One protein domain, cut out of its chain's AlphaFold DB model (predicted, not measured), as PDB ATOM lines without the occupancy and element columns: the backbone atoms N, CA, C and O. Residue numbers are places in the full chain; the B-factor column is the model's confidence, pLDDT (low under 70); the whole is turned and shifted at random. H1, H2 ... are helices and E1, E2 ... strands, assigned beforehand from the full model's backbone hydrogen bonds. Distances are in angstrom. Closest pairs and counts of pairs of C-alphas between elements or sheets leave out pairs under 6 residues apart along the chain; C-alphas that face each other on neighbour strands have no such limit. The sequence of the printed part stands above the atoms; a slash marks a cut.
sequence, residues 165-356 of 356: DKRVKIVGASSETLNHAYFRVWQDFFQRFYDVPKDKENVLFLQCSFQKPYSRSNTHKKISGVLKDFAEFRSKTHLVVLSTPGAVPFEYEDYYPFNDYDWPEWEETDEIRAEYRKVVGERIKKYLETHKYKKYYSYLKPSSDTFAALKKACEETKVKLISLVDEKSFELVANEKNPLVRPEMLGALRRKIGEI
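Overview. This is residues 165 to 356 of the 356 residues of the protein "DUF5591 domain-containing protein" of Candidatus Micrarchaeota archaeon (UniProt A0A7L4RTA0). A strongly twisted sheet of five strands stands in the middle, with the long helix H5 and the shorter H6 packed together over one face. H2, H3 and H4 only graze the sheet, H2 with its residues 183 to 190, and the helical hairpin of H7 and H8 packs on H3 through residues 346 to 350 of H8. The 192 printed residues hold eight named helices and five named strands, in the order H1 H2 E1 H3 H4 E2 E3 H5 E4 H6 E5 H7 H8. The mixed sheet runs E3 E2 E1 E4 E5, and the class is mixed, helices and strands. The whole is compact, with a radius of gyration of the C-alphas of 16.0 A and spans of 46 by 39 by 32 A.

Along the chain. The strands are E3, residues 246 to 249; E2, residues 237 to 243, 18.8 A long; E1, residues 202 to 207, 16.8 A; E4, residues 295 to 299, 13.5 A; and E5, residues 321 to 323. H5, residues 270 to 290, is 30.2 A long and begins at C-alpha 270 (34.998, 64.725, 7.712). H6 is residues 305 to 316, 16.6 A; H2 residues 181 to 192, 16.4 A; H3 residues 218 to 228, 15.2 A. H1 is residues 175 to 178, H4 231 to 236 and H7 327 to 333. H8, residues 343 to 354, 16.4 A, ends at C-alpha 354 (7.383, 46.353, -11.574).

Arrangement. E2, E1, E4 and E5 are parallel neighbours in turn, with N 206 and O 240 2.9 A apart, N 297 and O 203 2.8 A, and N 322 and O 296 2.8 A. E3 and E2 form an antiparallel hairpin, with N 248 and O 241 2.8 A apart. E1, H3 H4, E2 and E4, H6, E5 are strand-helix-strand units, parallel neighbour strands joined through helices, with right-handed crossovers. H5 and H6 on one face of the sheet make two layers. H5, the hub, touches H6 at a steep tilt of 43 degrees, the same way; C-alphas Gly 281 and Ala 309 are closest, 4.3 A. H5 touches H2 at Thr 290 and Gln 191, C-alphas 6.0 A apart, and H1 at Ile 272 and Ser 175, 6.6 A. H8 touches H3 at a shallow tilt of 31 degrees, with C-alphas Arg 350 and Val 226 closest, 6.3 A. H7 and H8 touch at Ser 329 and Met 345, C-alphas 5.9 A apart, opposite ways. Every O i to N i+4 pair is within hydrogen-bond range in H2, H3, H4, H5, H6 and H8; H7 has 1 of 3, and 2 of 4 O i to N i+3 pairs, and H1 is too short for an O i to N i+4 pair.

Size, cuts and confidence. The C-alphas farthest apart, Asp 165 and Glu 355, are 49.8 A apart. The printed part has no cut and ends at the chain's last residue, Ile 356. The link from E3 to H5, residues 250 to 269, is long. No printed residue has pLDDT under 70.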
ATOM      1  N   ASP A 165       9.280  88.044  10.274       91.88
ATOM      2  CA  ASP A 165      10.168  88.622  11.291       91.88
ATOM      3  C   ASP A 165      11.030  87.584  12.030       91.88
ATOM      4  O   ASP A 165      12.020  87.945  12.658       91.88
ATOM      5  N   LYS A 166      10.686  86.293  11.929       91.25
ATOM      6  CA  LYS A 166      11.454  85.170  12.484       91.25
ATOM      7  C   LYS A 166      12.156  84.343  11.404       91.25
ATOM      8  O   LYS A 166      12.582  83.236  11.686       91.25
ATOM      9  N   ARG A 167      12.228  84.781  10.145       94.25
ATOM     10  CA  ARG A 167      12.969  84.028   9.116       94.25
ATOM     11  C   ARG A 167      14.417  84.489   9.077       94.25
ATOM     12  O   ARG A 167      14.694  85.682   9.120       94.25
ATOM     13  N   VAL A 168      15.324  83.528   8.969       94.75
ATOM     14  CA  VAL A 168      16.769  83.738   8.894       94.75
ATOM     15  C   VAL A 168      17.320  82.943   7.720       94.75
ATOM     16  O   VAL A 168      16.746  81.935   7.315       94.75
ATOM     17  N   LYS A 169      18.437  83.379   7.145       94.50
ATOM     18  CA  LYS A 169      19.109  82.565   6.133       94.50
ATOM     19  C   LYS A 169      19.837  81.420   6.825       94.50
ATOM     20  O   LYS A 169      20.655  81.665   7.704       94.50
ATOM     21  N   ILE A 170      19.539  80.193   6.418       96.31
ATOM     22  CA  ILE A 170      20.190  78.982   6.922       96.31
ATOM     23  C   ILE A 170      21.121  78.490   5.815       96.31
ATOM     24  O   ILE A 170      20.646  77.875   4.864       96.31
ATOM     25  N   VAL A 171      22.410  78.826   5.901       95.25
ATOM     26  CA  VAL A 171      23.405  78.604   4.836       95.25
ATOM     27  C   VAL A 171      24.692  78.022   5.423       95.25
ATOM     28  O   VAL A 171      25.102  78.412   6.514       95.25
ATOM     29  N   GLY A 172      25.340  77.126   4.678       94.94
ATOM     30  CA  GLY A 172      26.686  76.622   4.971       94.94
ATOM     31  C   GLY A 172      26.693  75.264   5.672       94.94
ATOM     32  O   GLY A 172      25.782  74.935   6.439       94.94
ATOM     33  N   ALA A 173      27.731  74.471   5.404       94.88
ATOM     34  CA  ALA A 173      27.898  73.133   5.972       94.88
ATOM     35  C   ALA A 173      28.583  73.195   7.350       94.88
ATOM     36  O   ALA A 173      29.773  72.931   7.491       94.88
ATOM     37  N   SER A 174      27.831  73.578   8.385       96.44
ATOM     38  CA  SER A 174      28.344  73.733   9.753       96.44
ATOM     39  C   SER A 174      27.487  73.008  10.795       96.44
ATOM     40  O   SER A 174      26.315  72.699  10.559       96.44
ATOM     41  N   SER A 175      28.059  72.779  11.984       96.06
ATOM     42  CA  SER A 175      27.326  72.229  13.135       96.06
ATOM     43  C   SER A 175      26.142  73.122  13.535       96.06
ATOM     44  O   SER A 175      25.056  72.621  13.831       96.06
ATOM     45  N   GLU A 176      26.303  74.448  13.476       95.75
ATOM     46  CA  GLU A 176      25.232  75.405  13.782       95.75
ATOM     47  C   GLU A 176      24.053  75.259  12.812       95.75
ATOM     48  O   GLU A 176      22.905  75.115  13.244       95.75
ATOM     49  N   THR A 177      24.333  75.208  11.506       95.81
ATOM     50  CA  THR A 177      23.308  75.009  10.476       95.81
ATOM     51  C   THR A 177      22.627  73.651  10.632       95.81
ATOM     52  O   THR A 177      21.398  73.559  10.619       95.81
ATOM     53  N   LEU A 178      23.399  72.581  10.837       96.38
ATOM     54  CA  LEU A 178      22.872  71.227  11.007       96.38
ATOM     55  C   LEU A 178      21.921  71.124  12.213       96.38
ATOM     56  O   LEU A 178      20.870  70.471  12.132       96.38
ATOM     57  N   ASN A 179      22.256  71.802  13.312       96.56
ATOM     58  CA  ASN A 179      21.501  71.813  14.565       96.56
ATOM     59  C   ASN A 179      20.505  72.978  14.685       96.56
ATOM     60  O   ASN A 179      19.951  73.204  15.767       96.56
ATOM     61  N   HIS A 180      20.230  73.688  13.585       97.62
ATOM     62  CA  HIS A 180      19.381  74.872  13.604       97.62
ATOM     63  C   HIS A 180      18.014  74.594  14.252       97.62
ATOM     64  O   HIS A 180      17.329  73.608  13.953       97.62
ATOM     65  N   ALA A 181      17.585  75.505  15.130       97.19
ATOM     66  CA  ALA A 181      16.382  75.357  15.949       97.19
ATOM     67  C   ALA A 181      15.115  75.065  15.133       97.19
ATOM     68  O   ALA A 181      14.237  74.327  15.573       97.19
ATOM     69  N   TYR A 182      15.022  75.611  13.922       97.62
ATOM     70  CA  TYR A 182      13.838  75.440  13.074       97.62
ATOM     71  C   TYR A 182      13.719  74.019  12.531       97.62
ATOM     72  O   TYR A 182      12.607  73.509  12.426       97.62
ATOM     73  N   PHE A 183      14.844  73.348  12.262       97.75
ATOM     74  CA  PHE A 183      14.823  71.924  11.939       97.75
ATOM     75  C   PHE A 183      14.359  71.114  13.149       97.75
ATOM     76  O   PHE A 183      13.502  70.250  13.003       97.75
ATOM     77  N   ARG A 184      14.837  71.441  14.359       97.06
ATOM     78  CA  ARG A 184      14.385  70.782  15.596       97.06
ATOM     79  C   ARG A 184      12.876  70.926  15.815       97.06
ATOM     80  O   ARG A 184      12.236  69.924  16.102       97.06
ATOM     81  N   VAL A 185      12.322  72.128  15.650       97.31
ATOM     82  CA  VAL A 185      10.875  72.391  15.770       97.31
ATOM     83  C   VAL A 185      10.074  71.523  14.799       97.31
ATOM     84  O   VAL A 185       9.099  70.894  15.195       97.31
ATOM     85  N   TRP A 186      10.498  71.446  13.538       97.62
ATOM     86  CA  TRP A 186       9.813  70.618  12.548       97.62
ATOM     87  C   TRP A 186       9.920  69.121  12.817       97.62
ATOM     88  O   TRP A 186       8.941  68.404  12.636       97.62
ATOM     89  N   GLN A 187      11.091  68.641  13.236       97.69
ATOM     90  CA  GLN A 187      11.235  67.234  13.596       97.69
ATOM     91  C   GLN A 187      10.325  66.927  14.794       97.69
ATOM     92  O   GLN A 187       9.457  66.074  14.669       97.69
ATOM     93  N   ASP A 188      10.385  67.716  15.872       96.75
ATOM     94  CA  ASP A 188       9.497  67.561  17.036       96.75
ATOM     95  C   ASP A 188       8.004  67.598  16.647       96.75
ATOM     96  O   ASP A 188       7.223  66.770  17.116       96.75
ATOM     97  N   PHE A 189       7.613  68.472  15.712       96.62
ATOM     98  CA  PHE A 189       6.268  68.478  15.132       96.62
ATOM     99  C   PHE A 189       5.906  67.142  14.476       96.62
ATOM    100  O   PHE A 189       4.838  66.596  14.766       96.62
ATOM    101  N   PHE A 190       6.788  66.596  13.632       96.56
ATOM    102  CA  PHE A 190       6.539  65.311  12.982       96.56
ATOM    103  C   PHE A 190       6.377  64.177  13.997       96.56
ATOM    104  O   PHE A 190       5.574  63.280  13.784       96.56
ATOM    105  N   GLN A 191       7.070  64.231  15.133       94.88
ATOM    106  CA  GLN A 191       6.933  63.209  16.168       94.88
ATOM    107  C   GLN A 191       5.631  63.325  16.974       94.88
ATOM    108  O   GLN A 191       5.122  62.305  17.437       94.88
ATOM    109  N   ARG A 192       5.117  64.544  17.190       92.56
ATOM    110  CA  ARG A 192       4.018  64.795  18.144       92.56
ATOM    111  C   ARG A 192       2.645  64.980  17.516       92.56
ATOM    112  O   ARG A 192       1.656  64.636  18.161       92.56
ATOM    113  N   PHE A 193       2.583  65.578  16.329       91.69
ATOM    114  CA  PHE A 193       1.333  66.102  15.757       91.69
ATOM    115  C   PHE A 193       1.060  65.644  14.329       91.69
ATOM    116  O   PHE A 193      -0.029  65.873  13.813       91.69
ATOM    117  N   TYR A 194       2.047  65.047  13.666       93.19
ATOM    118  CA  TYR A 194       1.896  64.592  12.297       93.19
ATOM    119  C   TYR A 194       1.402  63.147  12.246       93.19
ATOM    120  O   TYR A 194       2.038  62.244  12.788       93.19
ATOM    121  N   ASP A 195       0.321  62.938  11.504       92.19
ATOM    122  CA  ASP A 195      -0.142  61.616  11.107       92.19
ATOM    123  C   ASP A 195       0.205  61.354   9.642       92.19
ATOM    124  O   ASP A 195      -0.033  62.187   8.763       92.19
ATOM    125  N   VAL A 196       0.714  60.153   9.375       94.62
ATOM    126  CA  VAL A 196       0.916  59.667   8.007       94.62
ATOM    127  C   VAL A 196      -0.435  59.645   7.279       94.62
ATOM    128  O   VAL A 196      -1.422  59.177   7.860       94.62
ATOM    129  N   PRO A 197      -0.518  60.095   6.008       94.69
ATOM    130  CA  PRO A 197      -1.772  60.052   5.269       94.69
ATOM    131  C   PRO A 197      -2.334  58.625   5.210       94.69
ATOM    132  O   PRO A 197      -1.625  57.675   4.876       94.69
ATOM    133  N   LYS A 198      -3.621  58.475   5.553       92.56
ATOM    134  CA  LYS A 198      -4.271  57.171   5.808       92.56
ATOM    135  C   LYS A 198      -4.257  56.215   4.615       92.56
ATOM    136  O   LYS A 198      -4.384  55.009   4.793       92.56
ATOM    137  N   ASP A 199      -4.140  56.751   3.407       94.50
ATOM    138  CA  ASP A 199      -4.072  56.006   2.152       94.50
ATOM    139  C   ASP A 199      -2.662  55.472   1.842       94.50
ATOM    140  O   ASP A 199      -2.482  54.735   0.871       94.50
ATOM    141  N   LYS A 200      -1.648  55.829   2.642       96.81
ATOM    142  CA  LYS A 200      -0.273  55.373   2.448       96.81
ATOM    143  C   LYS A 200       0.060  54.206   3.362       96.81
ATOM    144  O   LYS A 200       0.154  54.331   4.576       96.81
ATOM    145  N   GLU A 201       0.315  53.065   2.741       97.19
ATOM    146  CA  GLU A 201       0.696  51.832   3.425       97.19
ATOM    147  C   GLU A 201       2.216  51.661   3.504       97.19
ATOM    148  O   GLU A 201       2.725  51.029   4.429       97.19
ATOM    149  N   ASN A 202       2.945  52.202   2.527       98.19
ATOM    150  CA  ASN A 202       4.393  52.061   2.386       98.19
ATOM    151  C   ASN A 202       5.071  53.431   2.429       98.19
ATOM    152  O   ASN A 202       4.425  54.440   2.162       98.19
ATOM    153  N   VAL A 203       6.381  53.469   2.672       98.69
ATOM    154  CA  VAL A 203       7.195  54.686   2.530       98.69
ATOM    155  C   VAL A 203       8.297  54.486   1.503       98.69
ATOM    156  O   VAL A 203       8.906  53.420   1.443       98.69
ATOM    157  N   LEU A 204       8.564  55.511   0.701       98.75
ATOM    158  CA  LEU A 204       9.738  55.624  -0.150       98.75
ATOM    159  C   LEU A 204      10.557  56.832   0.297       98.75
ATOM    160  O   LEU A 204      10.161  57.982   0.096       98.75
ATOM    161  N   PHE A 205      11.721  56.542   0.875       98.75
ATOM    162  CA  PHE A 205      12.723  57.542   1.194       98.75
ATOM    163  C   PHE A 205      13.462  57.964  -0.073       98.75
ATOM    164  O   PHE A 205      14.026  57.129  -0.787       98.75
ATOM    165  N   LEU A 206      13.465  59.264  -0.340       97.94
ATOM    166  CA  LEU A 206      14.150  59.881  -1.469       97.94
ATOM    167  C   LEU A 206      15.293  60.765  -0.968       97.94
ATOM    168  O   LEU A 206      15.214  61.346   0.111       97.94
ATOM    169  N   GLN A 207      16.354  60.881  -1.762       93.94
ATOM    170  CA  GLN A 207      17.401  61.874  -1.510       93.94
ATOM    171  C   GLN A 207      16.877  63.303  -1.713       93.94
ATOM    172  O   GLN A 207      15.918  63.507  -2.457       93.94
ATOM    173  N   CYS A 208      17.537  64.288  -1.105       91.69
ATOM    174  CA  CYS A 208      17.268  65.698  -1.367       91.69
ATOM    175  C   CYS A 208      17.792  66.170  -2.735       91.69
ATOM    176  O   CYS A 208      18.526  65.472  -3.440       91.69
ATOM    177  N   SER A 209      17.424  67.398  -3.102       92.25
ATOM    178  CA  SER A 209      17.947  68.107  -4.272       92.25
ATOM    179  C   SER A 209      18.321  69.545  -3.929       92.25
ATOM    180  O   SER A 209      17.710  70.148  -3.049       92.25
ATOM    181  N   PHE A 210      19.279  70.109  -4.675       89.50
ATOM    182  CA  PHE A 210      19.673  71.516  -4.544       89.50
ATOM    183  C   PHE A 210      18.473  72.460  -4.706       89.50
ATOM    184  O   PHE A 210      18.198  73.281  -3.837       89.50
ATOM    185  N   GLN A 211      17.708  72.298  -5.793       93.31
ATOM    186  CA  GLN A 211      16.479  73.060  -5.987       93.31
ATOM    187  C   GLN A 211      15.427  72.628  -4.965       93.31
ATOM    188  O   GLN A 211      15.074  71.446  -4.900       93.31
ATOM    189  N   LYS A 212      14.909  73.616  -4.237       94.06
ATOM    190  CA  LYS A 212      13.801  73.499  -3.293       94.06
ATOM    191  C   LYS A 212      12.629  74.370  -3.768       94.06
ATOM    192  O   LYS A 212      12.859  75.374  -4.449       94.06
ATOM    193  N   PRO A 213      11.374  74.000  -3.476       95.50
ATOM    194  CA  PRO A 213      10.946  72.710  -2.934       95.50
ATOM    195  C   PRO A 213      11.339  71.543  -3.852       95.50
ATOM    196  O   PRO A 213      11.469  71.711  -5.071       95.50
ATOM    197  N   TYR A 214      11.601  70.378  -3.261       93.88
ATOM    198  CA  TYR A 214      12.284  69.266  -3.921       93.88
ATOM    199  C   TYR A 214      11.532  68.760  -5.154       93.88
ATOM    200  O   TYR A 214      12.163  68.494  -6.183       93.88
ATOM    201  N   SER A 215      10.196  68.718  -5.113       93.81
ATOM    202  CA  SER A 215       9.332  68.347  -6.246       93.81
ATOM    203  C   SER A 215       9.553  69.178  -7.510       93.81
ATOM    204  O   SER A 215       9.278  68.706  -8.618       93.81
ATOM    205  N   ARG A 216      10.080  70.404  -7.390       94.50
ATOM    206  CA  ARG A 216      10.348  71.277  -8.542       94.50
ATOM    207  C   ARG A 216      11.662  70.949  -9.243       94.50
ATOM    208  O   ARG A 216      11.827  71.339 -10.405       94.50
ATOM    209  N   SER A 217      12.555  70.213  -8.582       95.88
ATOM    210  CA  SER A 217      13.842  69.813  -9.142       95.88
ATOM    211  C   SER A 217      13.696  68.852 -10.322       95.88
ATOM    212  O   SER A 217      12.781  68.028 -10.392       95.88
ATOM    213  N   ASN A 218      14.652  68.910 -11.252       95.06
ATOM    214  CA  ASN A 218      14.725  67.953 -12.358       95.06
ATOM    215  C   ASN A 218      14.843  66.500 -11.856       95.06
ATOM    216  O   ASN A 218      14.253  65.592 -12.438       95.06
ATOM    217  N   THR A 219      15.566  66.292 -10.752       95.25
ATOM    218  CA  THR A 219      15.743  64.979 -10.125       95.25
ATOM    219  C   THR A 219      14.396  64.380  -9.722       95.25
ATOM    220  O   THR A 219      14.023  63.302 -10.187       95.25
ATOM    221  N   HIS A 220      13.614  65.108  -8.925       96.62
ATOM    222  CA  HIS A 220      12.323  64.614  -8.454       96.62
ATOM    223  C   HIS A 220      11.263  64.565  -9.553       96.62
ATOM    224  O   HIS A 220      10.427  63.663  -9.522       96.62
ATOM    225  N   LYS A 221      11.310  65.449 -10.558       97.06
ATOM    226  CA  LYS A 221      10.428  65.364 -11.736       97.06
ATOM    227  C   LYS A 221      10.630  64.064 -12.509       97.06
ATOM    228  O   LYS A 221       9.649  63.407 -12.843       97.06
ATOM    229  N   LYS A 222      11.884  63.660 -12.744       97.69
ATOM    230  CA  LYS A 222      12.207  62.402 -13.435       97.69
ATOM    231  C   LYS A 222      11.797  61.171 -12.626       97.69
ATOM    232  O   LYS A 222      11.145  60.287 -13.173       97.69
ATOM    233  N   ILE A 223      12.106  61.145 -11.326       97.31
ATOM    234  CA  ILE A 223      11.681  60.058 -10.425       97.31
ATOM    235  C   ILE A 223      10.151  59.971 -10.389       97.31
ATOM    236  O   ILE A 223       9.586  58.900 -10.589       97.31
ATOM    237  N   SER A 224       9.466  61.103 -10.215       96.38
ATOM    238  CA  SER A 224       7.999  61.161 -10.221       96.38
ATOM    239  C   SER A 224       7.406  60.702 -11.550       96.38
ATOM    240  O   SER A 224       6.334  60.111 -11.547       96.38
ATOM    241  N   GLY A 225       8.089  60.955 -12.672       97.06
ATOM    242  CA  GLY A 225       7.724  60.415 -13.980       97.06
ATOM    243  C   GLY A 225       7.657  58.889 -13.966       97.06
ATOM    244  O   GLY A 225       6.626  58.338 -14.320       97.06
ATOM    245  N   VAL A 226       8.695  58.219 -13.451       97.75
ATOM    246  CA  VAL A 226       8.698  56.751 -13.308       97.75
ATOM    247  C   VAL A 226       7.593  56.282 -12.362       97.75
ATOM    248  O   VAL A 226       6.870  55.348 -12.685       97.75
ATOM    249  N   LEU A 227       7.421  56.940 -11.210       97.12
ATOM    250  CA  LEU A 227       6.402  56.545 -10.230       97.12
ATOM    251  C   LEU A 227       4.969  56.658 -10.776       97.12
ATOM    252  O   LEU A 227       4.110  55.877 -10.377       97.12
ATOM    253  N   LYS A 228       4.694  57.616 -11.671       96.44
ATOM    254  CA  LYS A 228       3.368  57.788 -12.291       96.44
ATOM    255  C   LYS A 228       2.956  56.602 -13.156       96.44
ATOM    256  O   LYS A 228       1.764  56.333 -13.252       96.44
ATOM    257  N   ASP A 229       3.921  55.883 -13.719       96.88
ATOM    258  CA  ASP A 229       3.647  54.704 -14.541       96.88
ATOM    259  C   ASP A 229       3.178  53.503 -13.702       96.88
ATOM    260  O   ASP A 229       2.642  52.540 -14.242       96.88
ATOM    261  N   PHE A 230       3.321  53.579 -12.373       97.44
ATOM    262  CA  PHE A 230       2.877  52.568 -11.416       97.44
ATOM    263  C   PHE A 230       1.845  53.170 -10.460       97.44
ATOM    264  O   PHE A 230       2.121  53.415  -9.283       97.44
ATOM    265  N   ALA A 231       0.641  53.430 -10.977       94.94
ATOM    266  CA  ALA A 231      -0.419  54.135 -10.253       94.94
ATOM    267  C   ALA A 231      -0.754  53.504  -8.888       94.94
ATOM    268  O   ALA A 231      -0.900  54.231  -7.905       94.94
ATOM    269  N   GLU A 232      -0.817  52.171  -8.803       95.12
ATOM    270  CA  GLU A 232      -1.080  51.463  -7.545       95.12
ATOM    271  C   GLU A 232       0.065  51.620  -6.535       95.12
ATOM    272  O   GLU A 232      -0.163  51.966  -5.374       95.12
ATOM    273  N   PHE A 233       1.311  51.423  -6.974       96.69
ATOM    274  CA  PHE A 233       2.473  51.627  -6.112       96.69
ATOM    275  C   PHE A 233       2.515  53.070  -5.597       96.69
ATOM    276  O   PHE A 233       2.688  53.309  -4.402       96.69
ATOM    277  N   ARG A 234       2.313  54.050  -6.483       96.38
ATOM    278  CA  ARG A 234       2.359  55.474  -6.144       96.38
ATOM    279  C   ARG A 234       1.217  55.906  -5.227       96.38
ATOM    280  O   ARG A 234       1.444  56.778  -4.382       96.38
ATOM    281  N   SER A 235       0.014  55.352  -5.385       96.12
ATOM    282  CA  SER A 235      -1.128  55.697  -4.534       96.12
ATOM    283  C   SER A 235      -0.923  55.195  -3.106       96.12
ATOM    284  O   SER A 235      -1.171  55.960  -2.183       96.12
ATOM    285  N   LYS A 236      -0.343  54.003  -2.920       97.56
ATOM    286  CA  LYS A 236      -0.076  53.400  -1.600       97.56
ATOM    287  C   LYS A 236       1.258  53.806  -0.961       97.56
ATOM    288  O   LYS A 236       1.512  53.441   0.186       97.56
ATOM    289  N   THR A 237       2.128  54.522  -1.672       98.19
ATOM    290  CA  THR A 237       3.475  54.866  -1.185       98.19
ATOM    291  C   THR A 237       3.576  56.334  -0.787       98.19
ATOM    292  O   THR A 237       3.391  57.242  -1.602       98.19
ATOM    293  N   HIS A 238       3.883  56.561   0.485       98.38
ATOM    294  CA  HIS A 238       4.233  57.853   1.042       98.38
ATOM    295  C   HIS A 238       5.636  58.258   0.588       98.38
ATOM    296  O   HIS A 238       6.558  57.445   0.632       98.38
ATOM    297  N   LEU A 239       5.810  59.502   0.152       98.25
ATOM    298  CA  LEU A 239       7.114  60.017  -0.248       98.25
ATOM    299  C   LEU A 239       7.679  60.870   0.886       98.25
ATOM    300  O   LEU A 239       7.034  61.820   1.321       98.25
ATOM    301  N   VAL A 240       8.897  60.553   1.319       98.56
ATOM    302  CA  VAL A 240       9.610  61.296   2.367       98.56
ATOM    303  C   VAL A 240      11.015  61.605   1.866       98.56
ATOM    304  O   VAL A 240      11.753  60.700   1.478       98.56
ATOM    305  N   VAL A 241      11.400  62.878   1.859       98.19
ATOM    306  CA  VAL A 241      12.767  63.288   1.525       98.19
ATOM    307  C   VAL A 241      13.634  63.206   2.771       98.19
ATOM    308  O   VAL A 241      13.261  63.705   3.831       98.19
ATOM    309  N   LEU A 242      14.807  62.596   2.640       98.00
ATOM    310  CA  LEU A 242      15.851  62.634   3.656       98.00
ATOM    311  C   LEU A 242      16.871  63.707   3.273       98.00
ATOM    312  O   LEU A 242      17.435  63.686   2.178       98.00
ATOM    313  N   SER A 243      17.067  64.664   4.172       94.12
ATOM    314  CA  SER A 243      17.854  65.877   3.938       94.12
ATOM    315  C   SER A 243      18.541  66.349   5.224       94.12
ATOM    316  O   SER A 243      18.315  65.769   6.284       94.12
ATOM    317  N   THR A 244      19.321  67.435   5.159       95.25
ATOM    318  CA  THR A 244      19.913  68.097   6.339       95.25
ATOM    319  C   THR A 244      18.893  68.325   7.470       95.25
ATOM    320  O   THR A 244      19.179  67.939   8.606       95.25
ATOM    321  N   PRO A 245      17.678  68.858   7.214       96.25
ATOM    322  CA  PRO A 245      16.631  68.941   8.232       96.25
ATOM    323  C   PRO A 245      16.189  67.622   8.891       96.25
ATOM    324  O   PRO A 245      15.616  67.676   9.977       96.25
ATOM    325  N   GLY A 246      16.432  66.461   8.277       97.19
ATOM    326  CA  GLY A 246      15.944  65.149   8.711       97.19
ATOM    327  C   GLY A 246      14.987  64.510   7.702       97.19
ATOM    328  O   GLY A 246      15.108  64.718   6.492       97.19
ATOM    329  N   ALA A 247      14.037  63.723   8.214       97.94
ATOM    330  CA  ALA A 247      12.933  63.190   7.425       97.94
ATOM    331  C   ALA A 247      11.886  64.291   7.197       97.94
ATOM    332  O   ALA A 247      11.413  64.911   8.150       97.94
ATOM    333  N   VAL A 248      11.553  64.548   5.932       98.12
ATOM    334  CA  VAL A 248      10.620  65.598   5.508       98.12
ATOM    335  C   VAL A 248       9.558  64.974   4.597       98.12
ATOM    336  O   VAL A 248       9.867  64.640   3.449       98.12
ATOM    337  N   PRO A 249       8.320  64.774   5.079       97.81
ATOM    338  CA  PRO A 249       7.205  64.366   4.227       97.81
ATOM    339  C   PRO A 249       6.972  65.376   3.101       97.81
ATOM    340  O   PRO A 249       7.093  66.587   3.309       97.81
ATOM    341  N   PHE A 250       6.653  64.886   1.902       95.75
ATOM    342  CA  PHE A 250       6.543  65.729   0.706       95.75
ATOM    343  C   PHE A 250       5.525  66.860   0.848       95.75
ATOM    344  O   PHE A 250       5.755  67.951   0.350       95.75
ATOM    345  N   GLU A 251       4.420  66.638   1.550       95.94
ATOM    346  CA  GLU A 251       3.379  67.639   1.789       95.94
ATOM    347  C   GLU A 251       3.850  68.842   2.631       95.94
ATOM    348  O   GLU A 251       3.160  69.862   2.671       95.94
ATOM    349  N   TYR A 252       5.033  68.759   3.256       97.06
ATOM    350  CA  TYR A 252       5.644  69.852   4.019       97.06
ATOM    351  C   TYR A 252       6.847  70.506   3.325       97.06
ATOM    352  O   TYR A 252       7.406  71.456   3.867       97.06
ATOM    353  N   GLU A 253       7.249  70.075   2.127       95.88
ATOM    354  CA  GLU A 253       8.467  70.592   1.477       95.88
ATOM    355  C   GLU A 253       8.420  72.097   1.150       95.88
ATOM    356  O   GLU A 253       9.457  72.755   1.105       95.88
ATOM    357  N   ASP A 254       7.222  72.647   0.925       96.19
ATOM    358  CA  ASP A 254       6.999  74.066   0.626       96.19
ATOM    359  C   ASP A 254       7.090  74.956   1.879       96.19
ATOM    360  O   ASP A 254       7.045  76.186   1.771       96.19
ATOM    361  N   TYR A 255       7.218  74.371   3.072       96.62
ATOM    362  CA  TYR A 255       7.303  75.128   4.311       96.62
ATOM    363  C   TYR A 255       8.736  75.556   4.608       96.62
ATOM    364  O   TYR A 255       9.701  74.813   4.443       96.62
ATOM    365  N   TYR A 256       8.872  76.771   5.127       96.50
ATOM    366  CA  TYR A 256      10.145  77.256   5.636       96.50
ATOM    367  C   TYR A 256      10.535  76.494   6.920       96.50
ATOM    368  O   TYR A 256       9.680  76.320   7.798       96.50
ATOM    369  N   PRO A 257      11.806  76.077   7.085       96.31
ATOM    370  CA  PRO A 257      12.958  76.377   6.225       96.31
ATOM    371  C   PRO A 257      13.265  75.342   5.130       96.31
ATOM    372  O   PRO A 257      14.263  75.493   4.427       96.31
ATOM    373  N   PHE A 258      12.466  74.284   4.970       96.75
ATOM    374  CA  PHE A 258      12.742  73.222   3.992       96.75
ATOM    375  C   PHE A 258      12.843  73.742   2.559       96.75
ATOM    376  O   PHE A 258      13.654  73.243   1.780       96.75
ATOM    377  N   ASN A 259      12.063  74.771   2.236       95.56
ATOM    378  CA  ASN A 259      12.038  75.381   0.916       95.56
ATOM    379  C   ASN A 259      13.185  76.376   0.634       95.56
ATOM    380  O   ASN A 259      13.288  76.819  -0.507       95.56
ATOM    381  N   ASP A 260      14.015  76.732   1.628       94.56
ATOM    382  CA  ASP A 260      14.888  77.923   1.548       94.56
ATOM    383  C   ASP A 260      16.283  77.774   2.197       94.56
ATOM    384  O   ASP A 260      17.111  78.672   2.080       94.56
ATOM    385  N   TYR A 261      16.593  76.663   2.881       95.44
ATOM    386  CA  TYR A 261      17.959  76.448   3.393       95.44
ATOM    387  C   TYR A 261      18.967  76.227   2.251       95.44
ATOM    388  O   TYR A 261      18.584  75.804   1.160       95.44
ATOM    389  N   ASP A 262      20.261  76.396   2.512       94.62
ATOM    390  CA  ASP A 262      21.347  76.045   1.595       94.62
ATOM    391  C   ASP A 262      22.443  75.261   2.330       94.62
ATOM    392  O   ASP A 262      22.923  75.670   3.384       94.62
ATOM    393  N   TRP A 263      22.799  74.096   1.795       93.69
ATOM    394  CA  TRP A 263      23.798  73.198   2.377       93.69
ATOM    395  C   TRP A 263      24.772  72.780   1.270       93.69
ATOM    396  O   TRP A 263      24.461  71.866   0.498       93.69
ATOM    397  N   PRO A 264      25.906  73.482   1.133       91.56
ATOM    398  CA  PRO A 264      26.899  73.196   0.107       91.56
ATOM    399  C   PRO A 264      27.731  71.959   0.469       91.56
ATOM    400  O   PRO A 264      28.602  72.009   1.331       91.56
ATOM    401  N   GLU A 265      27.502  70.843  -0.230       86.69
ATOM    402  CA  GLU A 265      28.205  69.565   0.012       86.69
ATOM    403  C   GLU A 265      29.741  69.675  -0.119       86.69
ATOM    404  O   GLU A 265      30.472  68.908   0.494       86.69
ATOM    405  N   TRP A 266      30.258  70.635  -0.895       87.38
ATOM    406  CA  TRP A 266      31.706  70.838  -1.070       87.38
ATOM    407  C   TRP A 266      32.390  71.532   0.118       87.38
ATOM    408  O   TRP A 266      33.616  71.595   0.149       87.38
ATOM    409  N   GLU A 267      31.625  72.071   1.069       91.19
ATOM    410  CA  GLU A 267      32.151  72.650   2.314       91.19
ATOM    411  C   GLU A 267      32.216  71.618   3.452       91.19
ATOM    412  O   GLU A 267      32.684  71.927   4.545       91.19
ATOM    413  N   GLU A 268      31.743  70.392   3.219       92.25
ATOM    414  CA  GLU A 268      31.717  69.344   4.233       92.25
ATOM    415  C   GLU A 268      33.129  68.858   4.593       92.25
ATOM    416  O   GLU A 268      33.840  68.282   3.770       92.25
ATOM    417  N   THR A 269      33.511  69.019   5.862       94.75
ATOM    418  CA  THR A 269      34.676  68.334   6.439       94.75
ATOM    419  C   THR A 269      34.290  66.944   6.946       94.75
ATOM    420  O   THR A 269      33.111  66.656   7.175       94.75
ATOM    421  N   ASP A 270      35.268  66.065   7.175       95.06
ATOM    422  CA  ASP A 270      34.998  64.725   7.712       95.06
ATOM    423  C   ASP A 270      34.313  64.772   9.090       95.06
ATOM    424  O   ASP A 270      33.445  63.940   9.381       95.06
ATOM    425  N   GLU A 271      34.626  65.782   9.910       96.38
ATOM    426  CA  GLU A 271      33.960  66.039  11.189       96.38
ATOM    427  C   GLU A 271      32.483  66.395  10.989       96.38
ATOM    428  O   GLU A 271      31.614  65.793  11.627       96.38
ATOM    429  N   ILE A 272      32.180  67.314  10.063       96.62
ATOM    430  CA  ILE A 272      30.802  67.717   9.750       96.62
ATOM    431  C   ILE A 272      30.005  66.543   9.183       96.62
ATOM    432  O   ILE A 272      28.851  66.346   9.562       96.62
ATOM    433  N   ARG A 273      30.610  65.702   8.341       95.88
ATOM    434  CA  ARG A 273      29.959  64.492   7.806       95.88
ATOM    435  C   ARG A 273      29.673  63.470   8.901       95.88
ATOM    436  O   ARG A 273      28.607  62.849   8.913       95.88
ATOM    437  N   ALA A 274      30.595  63.291   9.848       96.50
ATOM    438  CA  ALA A 274      30.377  62.426  11.003       96.50
ATOM    439  C   ALA A 274      29.236  62.939  11.895       96.50
ATOM    440  O   ALA A 274      28.373  62.153  12.305       96.50
ATOM    441  N   GLU A 275      29.188  64.247  12.146       97.44
ATOM    442  CA  GLU A 275      28.094  64.880  12.880       97.44
ATOM    443  C   GLU A 275      26.766  64.774  12.123       97.44
ATOM    444  O   GLU A 275      25.757  64.391  12.717       97.44
ATOM    445  N   TYR A 276      26.766  65.000  10.807       97.56
ATOM    446  CA  TYR A 276      25.603  64.839   9.934       97.56
ATOM    447  C   TYR A 276      24.998  63.444  10.080       97.56
ATOM    448  O   TYR A 276      23.808  63.316  10.381       97.56
ATOM    449  N   ARG A 277      25.813  62.385   9.951       97.38
ATOM    450  CA  ARG A 277      25.344  60.997  10.104       97.38
ATOM    451  C   ARG A 277      24.697  60.759  11.467       97.38
ATOM    452  O   ARG A 277      23.703  60.042  11.551       97.38
ATOM    453  N   LYS A 278      25.234  61.367  12.530       98.00
ATOM    454  CA  LYS A 278      24.688  61.267  13.889       98.00
ATOM    455  C   LYS A 278      23.361  62.021  14.023       98.00
ATOM    456  O   LYS A 278      22.374  61.429  14.448       98.00
ATOM    457  N   VAL A 279      23.326  63.302  13.659       98.25
ATOM    458  CA  VAL A 279      22.155  64.175  13.841       98.25
ATOM    459  C   VAL A 279      21.003  63.746  12.937       98.25
ATOM    460  O   VAL A 279      19.877  63.579  13.404       98.25
ATOM    461  N   VAL A 280      21.268  63.535  11.647       98.12
ATOM    462  CA  VAL A 280      20.246  63.106  10.685       98.12
ATOM    463  C   VAL A 280      19.820  61.665  10.957       98.12
ATOM    464  O   VAL A 280      18.630  61.373  10.888       98.12
ATOM    465  N   GLY A 281      20.746  60.785  11.354       98.38
ATOM    466  CA  GLY A 281      20.421  59.419  11.773       98.38
ATOM    467  C   GLY A 281      19.451  59.381  12.952       98.38
ATOM    468  O   GLY A 281      18.449  58.676  12.889       98.38
ATOM    469  N   GLU A 282      19.679  60.203  13.980       98.56
ATOM    470  CA  GLU A 282      18.776  60.310  15.134       98.56
ATOM    471  C   GLU A 282      17.392  60.855  14.740       98.56
ATOM    472  O   GLU A 282      16.365  60.363  15.204       98.56
ATOM    473  N   ARG A 283      17.338  61.839  13.834       98.50
ATOM    474  CA  ARG A 283      16.072  62.370  13.296       98.50
ATOM    475  C   ARG A 283      15.289  61.301  12.528       98.50
ATOM    476  O   ARG A 283      14.091  61.135  12.751       98.50
ATOM    477  N   ILE A 284      15.965  60.542  11.663       98.62
ATOM    478  CA  ILE A 284      15.361  59.430  10.913       98.62
ATOM    479  C   ILE A 284      14.878  58.339  11.869       98.62
ATOM    480  O   ILE A 284      13.765  57.845  11.715       98.62
ATOM    481  N   LYS A 285      15.684  57.978  12.868       98.75
ATOM    482  CA  LYS A 285      15.323  56.983  13.879       98.75
ATOM    483  C   LYS A 285      14.027  57.357  14.587       98.75
ATOM    484  O   LYS A 285      13.095  56.558  14.574       98.75
ATOM    485  N   LYS A 286      13.931  58.580  15.119       98.38
ATOM    486  CA  LYS A 286      12.706  59.076  15.765       98.38
ATOM    487  C   LYS A 286      11.504  59.012  14.828       98.38
ATOM    488  O   LYS A 286      10.436  58.562  15.225       98.38
ATOM    489  N   TYR A 287      11.688  59.385  13.561       98.50
ATOM    490  CA  TYR A 287      10.636  59.274  12.552       98.50
ATOM    491  C   TYR A 287      10.166  57.820  12.351       98.50
ATOM    492  O   TYR A 287       8.965  57.563  12.305       98.50
ATOM    493  N   LEU A 288      11.089  56.855  12.269       98.38
ATOM    494  CA  LEU A 288      10.776  55.422  12.146       98.38
ATOM    495  C   LEU A 288      10.149  54.833  13.421       98.38
ATOM    496  O   LEU A 288       9.360  53.886  13.355       98.38
ATOM    497  N   GLU A 289      10.500  55.352  14.597       97.50
ATOM    498  CA  GLU A 289       9.903  54.960  15.876       97.50
ATOM    499  C   GLU A 289       8.443  55.408  15.964       97.50
ATOM    500  O   GLU A 289       7.594  54.581  16.309       97.50
ATOM    501  N   THR A 290       8.153  56.652  15.569       96.31
ATOM    502  CA  THR A 290       6.804  57.231  15.586       96.31
ATOM    503  C   THR A 290       5.909  56.684  14.473       96.31
ATOM    504  O   THR A 290       4.764  56.318  14.730       96.31
ATOM    505  N   HIS A 291       6.402  56.604  13.235       97.00
ATOM    506  CA  HIS A 291       5.564  56.307  12.070       97.00
ATOM    507  C   HIS A 291       5.827  54.909  11.521       97.00
ATOM    508  O   HIS A 291       6.948  54.568  11.140       97.00
ATOM    509  N   LYS A 292       4.768  54.097  11.444       95.62
ATOM    510  CA  LYS A 292       4.847  52.707  10.986       95.62
ATOM    511  C   LYS A 292       4.247  52.542   9.597       95.62
ATOM    512  O   LYS A 292       3.130  52.969   9.334       95.62
ATOM    513  N   TYR A 293       4.989  51.846   8.745       98.06
ATOM    514  CA  TYR A 293       4.605  51.455   7.393       98.06
ATOM    515  C   TYR A 293       4.697  49.934   7.242       98.06
ATOM    516  O   TYR A 293       5.440  49.273   7.972       98.06
ATOM    517  N   LYS A 294       3.974  49.372   6.270       97.56
ATOM    518  CA  LYS A 294       4.052  47.946   5.914       97.56
ATOM    519  C   LYS A 294       5.377  47.605   5.235       97.56
ATOM    520  O   LYS A 294       5.985  46.586   5.552       97.56
ATOM    521  N   LYS A 295       5.825  48.446   4.297       98.31
ATOM    522  CA  LYS A 295       7.108  48.302   3.594       98.31
ATOM    523  C   LYS A 295       7.862  49.632   3.567       98.31
ATOM    524  O   LYS A 295       7.256  50.698   3.451       98.31
ATOM    525  N   TYR A 296       9.189  49.542   3.644       98.75
ATOM    526  CA  TYR A 296      10.101  50.684   3.672       98.75
ATOM    527  C   TYR A 296      11.052  50.587   2.486       98.75
ATOM    528  O   TYR A 296      11.877  49.676   2.415       98.75
ATOM    529  N   TYR A 297      10.934  51.526   1.560       98.69
ATOM    530  CA  TYR A 297      11.757  51.616   0.366       98.69
ATOM    531  C   TYR A 297      12.741  52.777   0.470       98.69
ATOM    532  O   TYR A 297      12.467  53.790   1.112       98.69
ATOM    533  N   SER A 298      13.871  52.658  -0.215       98.44
ATOM    534  CA  SER A 298      14.822  53.755  -0.397       98.44
ATOM    535  C   SER A 298      15.247  53.875  -1.851       98.44
ATOM    536  O   SER A 298      15.492  52.876  -2.523       98.44
ATOM    537  N   TYR A 299      15.373  55.109  -2.326       98.12
ATOM    538  CA  TYR A 299      16.047  55.444  -3.573       98.12
ATOM    539  C   TYR A 299      17.053  56.568  -3.298       98.12
ATOM    540  O   TYR A 299      16.806  57.748  -3.557       98.12
ATOM    541  N   LEU A 300      18.167  56.182  -2.668       96.75
ATOM    542  CA  LEU A 300      19.255  57.062  -2.240       96.75
ATOM    543  C   LEU A 300      20.587  56.570  -2.805       96.75
ATOM    544  O   LEU A 300      20.791  55.368  -2.960       96.75
ATOM    545  N   LYS A 301      21.520  57.498  -3.048       94.81
ATOM    546  CA  LYS A 301      22.890  57.174  -3.459       94.81
ATOM    547  C   LYS A 301      23.543  56.229  -2.426       94.81
ATOM    548  O   LYS A 301      23.665  56.640  -1.266       94.81
ATOM    549  N   PRO A 302      24.020  55.028  -2.814       93.31
ATOM    550  CA  PRO A 302      24.589  54.057  -1.875       93.31
ATOM    551  C   PRO A 302      25.775  54.574  -1.054       93.31
ATOM    552  O   PRO A 302      25.949  54.183   0.094       93.31
ATOM    553  N   SER A 303      26.570  55.483  -1.619       90.50
ATOM    554  CA  SER A 303      27.748  56.056  -0.959       90.50
ATOM    555  C   SER A 303      27.453  57.324  -0.140       90.50
ATOM    556  O   SER A 303      28.393  58.009   0.254       90.50
ATOM    557  N   SER A 304      26.184  57.722   0.019       93.38
ATOM    558  CA  SER A 304      25.831  58.973   0.710       93.38
ATOM    559  C   SER A 304      25.766  58.816   2.227       93.38
ATOM    560  O   SER A 304      25.297  57.798   2.743       93.38
ATOM    561  N   ASP A 305      26.136  59.879   2.940       95.44
ATOM    562  CA  ASP A 305      26.012  59.962   4.397       95.44
ATOM    563  C   ASP A 305      24.559  59.810   4.865       95.44
ATOM    564  O   ASP A 305      24.290  59.154   5.872       95.44
ATOM    565  N   THR A 306      23.601  60.317   4.085       96.62
ATOM    566  CA  THR A 306      22.163  60.134   4.332       96.62
ATOM    567  C   THR A 306      21.739  58.667   4.262       96.62
ATOM    568  O   THR A 306      20.955  58.218   5.095       96.62
ATOM    569  N   PHE A 307      22.250  57.893   3.298       97.50
ATOM    570  CA  PHE A 307      21.920  56.468   3.207       97.50
ATOM    571  C   PHE A 307      22.568  55.660   4.333       97.50
ATOM    572  O   PHE A 307      21.923  54.772   4.888       97.50
ATOM    573  N   ALA A 308      23.800  56.002   4.725       97.38
ATOM    574  CA  ALA A 308      24.445  55.415   5.898       97.38
ATOM    575  C   ALA A 308      23.646  55.699   7.186       97.38
ATOM    576  O   ALA A 308      23.396  54.786   7.973       97.38
ATOM    577  N   ALA A 309      23.180  56.940   7.364       98.12
ATOM    578  CA  ALA A 309      22.321  57.336   8.477       98.12
ATOM    579  C   ALA A 309      20.983  56.574   8.482       98.12
ATOM    580  O   ALA A 309      20.569  56.068   9.525       98.12
ATOM    581  N   LEU A 310      20.339  56.432   7.316       98.62
ATOM    582  CA  LEU A 310      19.104  55.657   7.163       98.62
ATOM    583  C   LEU A 310      19.311  54.177   7.506       98.62
ATOM    584  O   LEU A 310      18.516  53.628   8.263       98.62
ATOM    585  N   LYS A 311      20.368  53.531   6.988       98.31
ATOM    586  CA  LYS A 311      20.672  52.122   7.295       98.31
ATOM    587  C   LYS A 311      20.814  51.900   8.796       98.31
ATOM    588  O   LYS A 311      20.128  51.042   9.342       98.31
ATOM    589  N   LYS A 312      21.629  52.726   9.457       98.31
ATOM    590  CA  LYS A 312      21.835  52.651  10.905       98.31
ATOM    591  C   LYS A 312      20.524  52.835  11.677       98.31
ATOM    592  O   LYS A 312      20.218  52.050  12.568       98.31
ATOM    593  N   ALA A 313      19.715  53.829  11.308       98.50
ATOM    594  CA  ALA A 313      18.413  54.048  11.935       98.50
ATOM    595  C   ALA A 313      17.459  52.856  11.729       98.50
ATOM    596  O   ALA A 313      16.754  52.459  12.657       98.50
ATOM    597  N   CYS A 314      17.447  52.249  10.538       98.56
ATOM    598  CA  CYS A 314      16.665  51.047  10.257       98.56
ATOM    599  C   CYS A 314      17.136  49.836  11.077       98.56
ATOM    600  O   CYS A 314      16.296  49.108  11.601       98.56
ATOM    601  N   GLU A 315      18.445  49.636  11.234       98.25
ATOM    602  CA  GLU A 315      19.015  48.574  12.077       98.25
ATOM    603  C   GLU A 315      18.588  48.733  13.542       98.25
ATOM    604  O   GLU A 315      18.045  47.797  14.134       98.25
ATOM    605  N   GLU A 316      18.745  49.934  14.106       98.38
ATOM    606  CA  GLU A 316      18.373  50.230  15.496       98.38
ATOM    607  C   GLU A 316      16.866  50.070  15.755       98.38
ATOM    608  O   GLU A 316      16.458  49.632  16.830       98.38
ATOM    609  N   THR A 317      16.033  50.378  14.759       98.19
ATOM    610  CA  THR A 317      14.565  50.276  14.853       98.19
ATOM    611  C   THR A 317      14.007  48.943  14.353       98.19
ATOM    612  O   THR A 317      12.790  48.747  14.362       98.19
ATOM    613  N   LYS A 318      14.876  48.007  13.939       98.12
ATOM    614  CA  LYS A 318      14.515  46.698  13.358       98.12
ATOM    615  C   LYS A 318      13.584  46.812  12.142       98.12
ATOM    616  O   LYS A 318      12.749  45.943  11.891       98.12
ATOM    617  N   VAL A 319      13.730  47.888  11.374       98.06
ATOM    618  CA  VAL A 319      12.991  48.135  10.137       98.06
ATOM    619  C   VAL A 319      13.724  47.488   8.965       98.06
ATOM    620  O   VAL A 319      14.890  47.775   8.699       98.06
ATOM    621  N   LYS A 320      13.027  46.632   8.212       98.19
ATOM    622  CA  LYS A 320      13.567  46.038   6.985       98.19
ATOM    623  C   LYS A 320      13.478  47.037   5.828       98.19
ATOM    624  O   LYS A 320      12.397  47.250   5.278       98.19
ATOM    625  N   LEU A 321      14.619  47.607   5.444       98.25
ATOM    626  CA  LEU A 321      14.736  48.526   4.312       98.25
ATOM    627  C   LEU A 321      14.938  47.775   2.986       98.25
ATOM    628  O   LEU A 321      15.781  46.886   2.886       98.25
ATOM    629  N   ILE A 322      14.199  48.168   1.949       97.94
ATOM    630  CA  ILE A 322      14.312  47.651   0.581       97.94
ATOM    631  C   ILE A 322      14.931  48.743  -0.301       97.94
ATOM    632  O   ILE A 322      14.347  49.811  -0.492       97.94
ATOM    633  N   SER A 323      16.123  48.499  -0.847       97.06
ATOM    634  CA  SER A 323      16.770  49.442  -1.769       97.06
ATOM    635  C   SER A 323      16.244  49.280  -3.197       97.06
ATOM    636  O   SER A 323      16.382  48.221  -3.819       97.06
ATOM    637  N   LEU A 324      15.684  50.362  -3.737       97.50
ATOM    638  CA  LEU A 324      15.284  50.483  -5.139       97.50
ATOM    639  C   LEU A 324      16.437  50.947  -6.043       97.50
ATOM    640  O   LEU A 324      16.248  51.105  -7.245       97.50
ATOM    641  N   VAL A 325      17.633  51.158  -5.488       96.19
ATOM    642  CA  VAL A 325      18.849  51.325  -6.288       96.19
ATOM    643  C   VAL A 325      19.361  49.945  -6.694       96.19
ATOM    644  O   VAL A 325      19.459  49.034  -5.870       96.19
ATOM    645  N   ASP A 326      19.645  49.779  -7.982       94.44
ATOM    646  CA  ASP A 326      20.391  48.642  -8.511       94.44
ATOM    647  C   ASP A 326      21.882  48.987  -8.508       94.44
ATOM    648  O   ASP A 326      22.288  49.940  -9.169       94.44
ATOM    649  N   GLU A 327      22.685  48.254  -7.736       92.25
ATOM    650  CA  GLU A 327      24.099  48.589  -7.518       92.25
ATOM    651  C   GLU A 327      24.911  48.509  -8.815       92.25
ATOM    652  O   GLU A 327      25.673  49.425  -9.107       92.25
ATOM    653  N   LYS A 328      24.651  47.500  -9.658       92.75
ATOM    654  CA  LYS A 328      25.308  47.354 -10.965       92.75
ATOM    655  C   LYS A 328      25.008  48.531 -11.890       92.75
ATOM    656  O   LYS A 328      25.912  49.084 -12.503       92.75
ATOM    657  N   SER A 329      23.741  48.939 -11.977       93.19
ATOM    658  CA  SER A 329      23.353  50.120 -12.759       93.19
ATOM    659  C   SER A 329      23.947  51.403 -12.175       93.19
ATOM    660  O   SER A 329      24.290  52.312 -12.926       93.19
ATOM    661  N   PHE A 330      24.087  51.485 -10.848       95.00
ATOM    662  CA  PHE A 330      24.643  52.655 -10.176       95.00
ATOM    663  C   PHE A 330      26.145  52.814 -10.429       95.00
ATOM    664  O   PHE A 330      26.587  53.932 -10.673       95.00
ATOM    665  N   GLU A 331      26.917  51.725 -10.419       94.06
ATOM    666  CA  GLU A 331      28.360  51.735 -10.707       94.06
ATOM    667  C   GLU A 331      28.680  52.362 -12.070       94.06
ATOM    668  O   GLU A 331      29.619  53.152 -12.174       94.06
ATOM    669  N   LEU A 332      27.853  52.092 -13.087       93.56
ATOM    670  CA  LEU A 332      28.016  52.640 -14.440       93.56
ATOM    671  C   LEU A 332      27.934  54.169 -14.479       93.56
ATOM    672  O   LEU A 332      28.596  54.802 -15.296       93.56
ATOM    673  N   VAL A 333      27.131  54.758 -13.591       94.38
ATOM    674  CA  VAL A 333      26.821  56.193 -13.602       94.38
ATOM    675  C   VAL A 333      27.335  56.922 -12.363       94.38
ATOM    676  O   VAL A 333      27.051  58.105 -12.192       94.38
ATOM    677  N   ALA A 334      28.080  56.254 -11.476       92.00
ATOM    678  CA  ALA A 334      28.412  56.753 -10.136       92.00
ATOM    679  C   ALA A 334      29.141  58.109 -10.145       92.00
ATOM    680  O   ALA A 334      28.946  58.921  -9.234       92.00
ATOM    681  N   ASN A 335      29.939  58.351 -11.188       90.88
ATOM    682  CA  ASN A 335      30.733  59.565 -11.382       90.88
ATOM    683  C   ASN A 335      29.997  60.653 -12.184       90.88
ATOM    684  O   ASN A 335      30.518  61.751 -12.372       90.88
ATOM    685  N   GLU A 336      28.786  60.377 -12.671       91.62
ATOM    686  CA  GLU A 336      28.000  61.356 -13.409       91.62
ATOM    687  C   GLU A 336      27.282  62.335 -12.478       91.62
ATOM    688  O   GLU A 336      26.834  62.005 -11.380       91.62
ATOM    689  N   LYS A 337      27.056  63.558 -12.967       87.50
ATOM    690  CA  LYS A 337      26.192  64.522 -12.278       87.50
ATOM    691  C   LYS A 337      24.773  63.955 -12.146       87.50
ATOM    692  O   LYS A 337      24.168  63.602 -13.157       87.50
ATOM    693  N   ASN A 338      24.205  63.954 -10.940       89.44
ATOM    694  CA  ASN A 338      22.867  63.410 -10.648       89.44
ATOM    695  C   ASN A 338      22.694  61.944 -11.119       89.44
ATOM    696  O   ASN A 338      21.854  61.677 -11.985       89.44
ATOM    697  N   PRO A 339      23.455  60.991 -10.552       93.75
ATOM    698  CA  PRO A 339      23.518  59.610 -11.043       93.75
ATOM    699  C   PRO A 339      22.160  58.893 -10.983       93.75
ATOM    700  O   PRO A 339      21.782  58.179 -11.906       93.75
ATOM    701  N   LEU A 340      21.351  59.162  -9.952       94.69
ATOM    702  CA  LEU A 340      20.053  58.503  -9.747       94.69
ATOM    703  C   LEU A 340      18.988  58.807 -10.813       94.69
ATOM    704  O   LEU A 340      17.921  58.197 -10.796       94.69
ATOM    705  N   VAL A 341      19.223  59.761 -11.714       95.81
ATOM    706  CA  VAL A 341      18.256  60.118 -12.770       95.81
ATOM    707  C   VAL A 341      18.816  59.965 -14.175       95.81
ATOM    708  O   VAL A 341      18.285  60.546 -15.132       95.81
ATOM    709  N   ARG A 342      19.892  59.186 -14.289       96.75
ATOM    710  CA  ARG A 342      20.406  58.690 -15.561       96.75
ATOM    711  C   ARG A 342      19.500  57.585 -16.115       96.75
ATOM    712  O   ARG A 342      18.814  56.930 -15.322       96.75
ATOM    713  N   PRO A 343      19.400  57.429 -17.449       96.44
ATOM    714  CA  PRO A 343      18.488  56.469 -18.075       96.44
ATOM    715  C   PRO A 343      18.605  55.043 -17.520       96.44
ATOM    716  O   PRO A 343      17.587  54.397 -17.283       96.44
ATOM    717  N   GLU A 344      19.825  54.592 -17.238       95.81
ATOM    718  CA  GLU A 344      20.166  53.289 -16.663       95.81
ATOM    719  C   GLU A 344      19.493  53.113 -15.298       95.81
ATOM    720  O   GLU A 344      18.794  52.127 -15.054       95.81
ATOM    721  N   MET A 345      19.632  54.126 -14.439       97.56
ATOM    722  CA  MET A 345      19.064  54.149 -13.095       97.56
ATOM    723  C   MET A 345      17.540  54.266 -13.100       97.56
ATOM    724  O   MET A 345      16.870  53.541 -12.367       97.56
ATOM    725  N   LEU A 346      16.964  55.115 -13.956       97.50
ATOM    726  CA  LEU A 346      15.506  55.222 -14.096       97.50
ATOM    727  C   LEU A 346      14.893  53.937 -14.673       97.50
ATOM    728  O   LEU A 346      13.811  53.528 -14.255       97.50
ATOM    729  N   GLY A 347      15.593  53.281 -15.602       97.19
ATOM    730  CA  GLY A 347      15.216  51.974 -16.131       97.19
ATOM    731  C   GLY A 347      15.271  50.882 -15.063       97.19
ATOM    732  O   GLY A 347      14.341  50.083 -14.958       97.19
ATOM    733  N   ALA A 348      16.315  50.869 -14.231       97.12
ATOM    734  CA  ALA A 348      16.429  49.947 -13.103       97.12
ATOM    735  C   ALA A 348      15.343  50.178 -12.044       97.12
ATOM    736  O   ALA A 348      14.720  49.218 -11.593       97.12
ATOM    737  N   LEU A 349      15.055  51.441 -11.710       97.69
ATOM    738  CA  LEU A 349      13.963  51.810 -10.809       97.69
ATOM    739  C   LEU A 349      12.616  51.302 -11.339       97.69
ATOM    740  O   LEU A 349      11.851  50.703 -10.588       97.69
ATOM    741  N   ARG A 350      12.347  51.488 -12.639       97.88
ATOM    742  CA  ARG A 350      11.133  50.984 -13.295       97.88
ATOM    743  C   ARG A 350      11.008  49.464 -13.168       97.88
ATOM    744  O   ARG A 350       9.938  48.988 -12.809       97.88
ATOM    745  N   ARG A 351      12.082  48.712 -13.434       97.19
ATOM    746  CA  ARG A 351      12.079  47.243 -13.299       97.19
ATOM    747  C   ARG A 351      11.793  46.813 -11.861       97.19
ATOM    748  O   ARG A 351      10.857  46.057 -11.644       97.19
ATOM    749  N   LYS A 352      12.517  47.372 -10.886       96.75
ATOM    750  CA  LYS A 352      12.345  47.031  -9.465       96.75
ATOM    751  C   LYS A 352      10.949  47.343  -8.930       96.75
ATOM    752  O   LYS A 352      10.447  46.588  -8.110       96.75
ATOM    753  N   ILE A 353      10.320  48.440  -9.362       96.56
ATOM    754  CA  ILE A 353       8.932  48.734  -8.971       96.56
ATOM    755  C   ILE A 353       7.958  47.757  -9.636       96.56
ATOM    756  O   ILE A 353       7.005  47.345  -8.992       96.56
ATOM    757  N   GLY A 354       8.206  47.351 -10.884       95.50
ATOM    758  CA  GLY A 354       7.383  46.353 -11.574       95.50
ATOM    759  C   GLY A 354       7.439  44.942 -10.972       95.50
ATOM    760  O   GLY A 354       6.590  44.122 -11.301       95.50
ATOM    761  N   GLU A 355       8.415  44.659 -10.107       93.81
ATOM    762  CA  GLU A 355       8.558  43.389  -9.377       93.81
ATOM    763  C   GLU A 355       7.842  43.384  -8.008       93.81
ATOM    764  O   GLU A 355       7.781  42.338  -7.355       93.81
ATOM    765  N   ILE A 356       7.347  44.541  -7.546       92.06
ATOM    766  CA  ILE A 356       6.683  44.743  -6.242       92.06
ATOM    767  C   ILE A 356       5.176  44.587  -6.381       92.06
ATOM    768  O   ILE A 356       4.600  43.970  -5.449       92.06
TER     769      ILE A 356